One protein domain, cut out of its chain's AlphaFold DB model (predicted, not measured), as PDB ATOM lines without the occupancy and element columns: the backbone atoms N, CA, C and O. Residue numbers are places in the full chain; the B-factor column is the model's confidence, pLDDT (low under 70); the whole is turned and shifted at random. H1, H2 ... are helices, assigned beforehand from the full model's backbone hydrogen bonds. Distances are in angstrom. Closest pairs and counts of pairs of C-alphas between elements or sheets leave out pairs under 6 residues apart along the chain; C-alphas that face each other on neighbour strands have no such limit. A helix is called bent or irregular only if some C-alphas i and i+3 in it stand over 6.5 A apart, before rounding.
ATOM      1  N   ASP A  68      12.426   0.065   6.659       76.88
ATOM      2  CA  ASP A  68      13.542   0.470   7.518       76.88
ATOM      3  C   ASP A  68      13.090   0.931   8.909       76.88
ATOM      4  O   ASP A  68      13.614   0.463   9.918       76.88
ATOM      5  N   GLN A  69      12.069   1.790   8.988       78.50
ATOM      6  CA  GLN A  69      11.528   2.266  10.266       78.50
ATOM      7  C   GLN A  69      10.901   1.131  11.080       78.50
ATOM      8  O   GLN A  69      11.002   1.105  12.310       78.50
ATOM      9  N   LEU A  70      10.241   0.184  10.411       83.44
ATOM     10  CA  LEU A  70       9.713  -1.005  11.064       83.44
ATOM     11  C   LEU A  70      10.855  -1.896  11.560       83.44
ATOM     12  O   LEU A  70      10.819  -2.336  12.709       83.44
ATOM     13  N   ALA A  71      11.881  -2.112  10.737       85.19
ATOM     14  CA  ALA A  71      13.055  -2.890  11.111       85.19
ATOM     15  C   ALA A  71      13.771  -2.286  12.327       85.19
ATOM     16  O   ALA A  71      14.100  -3.019  13.257       85.19
ATOM     17  N   ASP A  72      13.948  -0.965  12.380       84.88
ATOM     18  CA  ASP A  72      14.541  -0.276  13.531       84.88
ATOM     19  C   ASP A  72      13.721  -0.471  14.805       84.88
ATOM     20  O   ASP A  72      14.265  -0.820  15.855       84.88
ATOM     21  N   ARG A  73      12.396  -0.329  14.718       86.19
ATOM     22  CA  ARG A  73      11.505  -0.562  15.862       86.19
ATOM     23  C   ARG A  73      11.575  -2.003  16.354       86.19
ATOM     24  O   ARG A  73      11.629  -2.228  17.561       86.19
ATOM     25  N   VAL A  74      11.599  -2.968  15.436       87.12
ATOM     26  CA  VAL A  74      11.746  -4.392  15.760       87.12
ATOM     27  C   VAL A  74      13.101  -4.656  16.421       87.12
ATOM     28  O   VAL A  74      13.142  -5.330  17.450       87.12
ATOM     29  N   ARG A  75      14.200  -4.083  15.908       86.12
ATOM     30  CA  ARG A  75      15.533  -4.199  16.528       86.12
ATOM     31  C   ARG A  75      15.543  -3.653  17.952       86.12
ATOM     32  O   ARG A  75      16.036  -4.336  18.844       86.12
ATOM     33  N   ILE A  76      14.978  -2.464  18.172       89.62
ATOM     34  CA  ILE A  76      14.915  -1.831  19.498       89.62
ATOM     35  C   ILE A  76      14.088  -2.684  20.465       89.62
ATOM     36  O   ILE A  76      14.548  -2.988  21.563       89.62
ATOM     37  N   ALA A  77      12.890  -3.114  20.059       87.31
ATOM     38  CA  ALA A  77      12.001  -3.901  20.913       87.31
ATOM     39  C   ALA A  77      12.593  -5.272  21.282       87.31
ATOM     40  O   ALA A  77      12.371  -5.775  22.383       87.31
ATOM     41  N   LEU A  78      13.369  -5.872  20.377       89.81
ATOM     42  CA  LEU A  78      13.997  -7.174  20.582       89.81
ATOM     43  C   LEU A  78      15.415  -7.091  21.170       89.81
ATOM     44  O   LEU A  78      16.027  -8.138  21.387       89.81
ATOM     45  N   ALA A  79      15.944  -5.897  21.456       89.31
ATOM     46  CA  ALA A  79      17.299  -5.717  21.987       89.31
ATOM     47  C   ALA A  79      17.483  -6.284  23.407       89.31
ATOM     48  O   ALA A  79      18.603  -6.609  23.797       89.31
ATOM     49  N   ASP A  80      16.398  -6.443  24.173       89.88
ATOM     50  CA  ASP A  80      16.443  -7.056  25.504       89.88
ATOM     51  C   ASP A  80      16.997  -8.494  25.410       89.88
ATOM     52  O   ASP A  80      16.437  -9.306  24.663       89.88
ATOM     53  N   PRO A  81      18.058  -8.859  26.162       87.25
ATOM     54  CA  PRO A  81      18.662 -10.193  26.127       87.25
ATOM     55  C   PRO A  81      17.667 -11.343  26.321       87.25
ATOM     56  O   PRO A  81      17.831 -12.398  25.708       87.25
ATOM     57  N   ARG A  82      16.596 -11.123  27.093       92.06
ATOM     58  CA  ARG A  82      15.553 -12.117  27.400       92.06
ATOM     59  C   ARG A  82      14.656 -12.440  26.203       92.06
ATOM     60  O   ARG A  82      14.026 -13.491  26.178       92.06
ATOM     61  N   MET A  83      14.646 -11.593  25.175       91.06
ATOM     62  CA  MET A  83      13.832 -11.754  23.959       91.06
ATOM     63  C   MET A  83      14.431 -12.741  22.937       91.06
ATOM     64  O   MET A  83      14.085 -12.709  21.756       91.06
ATOM     65  N   GLY A  84      15.331 -13.636  23.361       87.00
ATOM     66  CA  GLY A  84      16.004 -14.595  22.477       87.00
ATOM     67  C   GLY A  84      15.042 -15.476  21.678       87.00
ATOM     68  O   GLY A  84      15.191 -15.599  20.465       87.00
ATOM     69  N   GLN A  85      14.006 -16.014  22.329       92.06
ATOM     70  CA  GLN A  85      13.004 -16.855  21.663       92.06
ATOM     71  C   GLN A  85      12.204 -16.081  20.607       92.06
ATOM     72  O   GLN A  85      11.980 -16.597  19.513       92.06
ATOM     73  N   ALA A  86      11.826 -14.832  20.900       91.12
ATOM     74  CA  ALA A  86      11.099 -13.977  19.966       91.12
ATOM     75  C   ALA A  86      11.945 -13.647  18.723       91.12
ATOM     76  O   ALA A  86      11.447 -13.745  17.602       91.12
ATOM     77  N   ARG A  87      13.243 -13.352  18.901       91.75
ATOM     78  CA  ARG A  87      14.186 -13.160  17.783       91.75
ATOM     79  C   ARG A  87      14.295 -14.407  16.908       91.75
ATOM     80  O   ARG A  87      14.199 -14.299  15.690       91.75
ATOM     81  N   SER A  88      14.454 -15.583  17.514       91.31
ATOM     82  CA  SER A  88      14.546 -16.844  16.768       91.31
ATOM     83  C   SER A  88      13.254 -17.193  16.025       91.31
ATOM     84  O   SER A  88      13.320 -17.688  14.903       91.31
ATOM     85  N   ALA A  89      12.086 -16.945  16.622       92.00
ATOM     86  CA  ALA A  89      10.800 -17.172  15.967       92.00
ATOM     87  C   ALA A  89      10.605 -16.236  14.765       92.00
ATOM     88  O   ALA A  89      10.202 -16.690  13.695       92.00
ATOM     89  N   LEU A  90      10.953 -14.955  14.919       90.00
ATOM     90  CA  LEU A  90      10.876 -13.978  13.837       90.00
ATOM     91  C   LEU A  90      11.826 -14.329  12.684       90.00
ATOM     92  O   LEU A  90      11.415 -14.256  11.532       90.00
ATOM     93  N   ALA A  91      13.059 -14.754  12.980       88.50
ATOM     94  CA  ALA A  91      14.021 -15.161  11.953       88.50
ATOM     95  C   ALA A  91      13.481 -16.325  11.108       88.50
ATOM     96  O   ALA A  91      13.433 -16.226   9.888       88.50
ATOM     97  N   LYS A  92      12.947 -17.370  11.759       92.12
ATOM     98  CA  LYS A  92      12.319 -18.507  11.063       92.12
ATOM     99  C   LYS A  92      11.145 -18.089  10.181       92.12
ATOM    100  O   LYS A  92      10.963 -18.651   9.107       92.12
ATOM    101  N   LEU A  93      10.336 -17.134  10.641       90.62
ATOM    102  CA  LEU A  93       9.204 -16.619   9.877       90.62
ATOM    103  C   LEU A  93       9.680 -15.878   8.617       90.62
ATOM    104  O   LEU A  93       9.153 -16.111   7.535       90.62
ATOM    105  N   VAL A  94      10.694 -15.020   8.754       88.44
ATOM    106  CA  VAL A  94      11.298 -14.293   7.626       88.44
ATOM    107  C   VAL A  94      11.912 -15.263   6.618       88.44
ATOM    108  O   VAL A  94      11.662 -15.124   5.423       88.44
ATOM    109  N   ASP A  95      12.643 -16.274   7.091       88.69
ATOM    110  CA  ASP A  95      13.236 -17.304   6.235       88.69
ATOM    111  C   ASP A  95      12.161 -18.082   5.459       88.69
ATOM    112  O   ASP A  95      12.300 -18.297   4.255       88.69
ATOM    113  N   ALA A  96      11.054 -18.456   6.115       89.25
ATOM    114  CA  ALA A  96       9.942 -19.153   5.468       89.25
ATOM    115  C   ALA A  96       9.318 -18.324   4.331       89.25
ATOM    116  O   ALA A  96       9.135 -18.836   3.226       89.25
ATOM    117  N   PHE A  97       9.067 -17.032   4.565       84.56
ATOM    118  CA  PHE A  97       8.527 -16.136   3.536       84.56
ATOM    119  C   PHE A  97       9.519 -15.863   2.396       84.56
ATOM    120  O   PHE A  97       9.109 -15.734   1.242       84.56
ATOM    121  N   ALA A  98      10.822 -15.795   2.683       84.50
ATOM    122  CA  ALA A  98      11.849 -15.607   1.658       84.50
ATOM    123  C   ALA A  98      11.930 -16.804   0.693       84.50
ATOM    124  O   ALA A  98      12.084 -16.610  -0.517       84.50
ATOM    125  N   VAL A  99      11.780 -18.029   1.213       79.44
ATOM    126  CA  VAL A  99      11.733 -19.266   0.414       79.44
ATOM    127  C   VAL A  99      10.481 -19.312  -0.473       79.44
ATOM    128  O   VAL A  99      10.572 -19.628  -1.658       79.44
ATOM    129  N   GLU A 100       9.317 -18.940   0.062       75.31
ATOM    130  CA  GLU A 100       8.049 -18.944  -0.683       75.31
ATOM    131  C   GLU A 100       8.042 -17.926  -1.844       75.31
ATOM    132  O   GLU A 100       7.602 -18.222  -2.962       75.31
ATOM    133  N   HIS A 101       8.625 -16.742  -1.625       67.94
ATOM    134  CA  HIS A 101       8.753 -15.713  -2.662       67.94
ATOM    135  C   HIS A 101       9.766 -16.062  -3.766       67.94
ATOM    136  O   HIS A 101       9.577 -15.667  -4.922       67.94
ATOM    137  N   THR A 102      10.827 -16.812  -3.453       69.50
ATOM    138  CA  THR A 102      11.812 -17.244  -4.462       69.50
ATOM    139  C   THR A 102      11.268 -18.361  -5.350       69.50
ATOM    140  O   THR A 102      11.480 -18.312  -6.562       69.50
ATOM    141  N   GLN A 103      10.492 -19.299  -4.795       60.00
ATOM    142  CA  GLN A 103       9.836 -20.371  -5.560       60.00
ATOM    143  C   GLN A 103       8.753 -19.846  -6.514       60.00
ATOM    144  O   GLN A 103       8.648 -20.308  -7.648       60.00
ATOM    145  N   SER A 104       7.999 -18.824  -6.098       58.12
ATOM    146  CA  SER A 104       6.957 -18.204  -6.933       58.12
ATOM    147  C   SER A 104       7.514 -17.432  -8.140       58.12
ATOM    148  O   SER A 104       6.810 -17.237  -9.124       58.12
ATOM    149  N   THR A 105       8.784 -17.011  -8.093       55.41
ATOM    150  CA  THR A 105       9.429 -16.234  -9.170       55.41
ATOM    151  C   THR A 105      10.148 -17.126 -10.196       55.41
ATOM    152  O   THR A 105      10.407 -16.685 -11.308       55.41
ATOM    153  N   THR A 106      10.458 -18.387  -9.863       56.88
ATOM    154  CA  THR A 106      11.148 -19.333 -10.772       56.88
ATOM    155  C   THR A 106      10.203 -20.166 -11.647       56.88
ATOM    156  O   THR A 106      10.672 -20.923 -12.493       56.88
ATOM    157  N   ALA A 107       8.889 -20.044 -11.448       51.81
ATOM    158  CA  ALA A 107       7.859 -20.815 -12.148       51.81
ATOM    159  C   ALA A 107       7.176 -20.055 -13.309       51.81
ATOM    160  O   ALA A 107       6.120 -20.491 -13.764       51.81
TER     161      ALA A 107
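AT A GLANCE: This is residues 68 to 107 of the 108 residues of the protein "Helix-turn-helix" of Aquimonas voraii (UniProt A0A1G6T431). A short helix, H1, and a much longer one, H2, make a flat, lopsided, open V: the chain folds back at a tight corner between them, and the two helices diverge from there with a gap between. H2 makes the longest axis, and its far part, residues 91 to 107 with the last two residues beyond the helix, sticks out free. The printed part has 40 residues with two named helices, H1 then H2, and no named strand; the class is all helix. The whole is only just loose, close to extended, with a radius of gyration of the C-alphas of 13.1 A and spans of 41 by 22 by 6 A.

IN THESE COORDINATES: H1 runs from Asp 68, with its C-alpha at (13.542, 0.470, 7.518), to Ala 77 at (12.001, -3.901, 20.913), 14.2 A from first to last C-alpha. Residues 78 to 80 link it to H2, residues 81 to 105, which begins with C-alpha 81 at (18.662, -10.193, 26.127), ends with C-alpha 105 at (9.429, -16.234, -9.170) and is 37.0 A long.

HOW THE PARTS SIT: H1 and H2 are apart, with no C-alpha of the one within 8 A of the other. The three-residue link between them is tight. H2 is irregular: C-alphas 82 and 85 are 7.9 A apart. It also has a kink of 27 degrees near residue 88. Every O i to N i+4 pair is within hydrogen-bond range in H1, and 18 of 21 are in H2.

THE WHOLE: The two C-alphas farthest apart, those of Arg 82 and Ala 107, are 41.2 A from each other. Residues 68 to 73, 80 to 85 and 91 to 107 stand free. The printed part has no cut and no long link. The mean pLDDT of the printed part is 82.5; residues 101 to 107 are under 70.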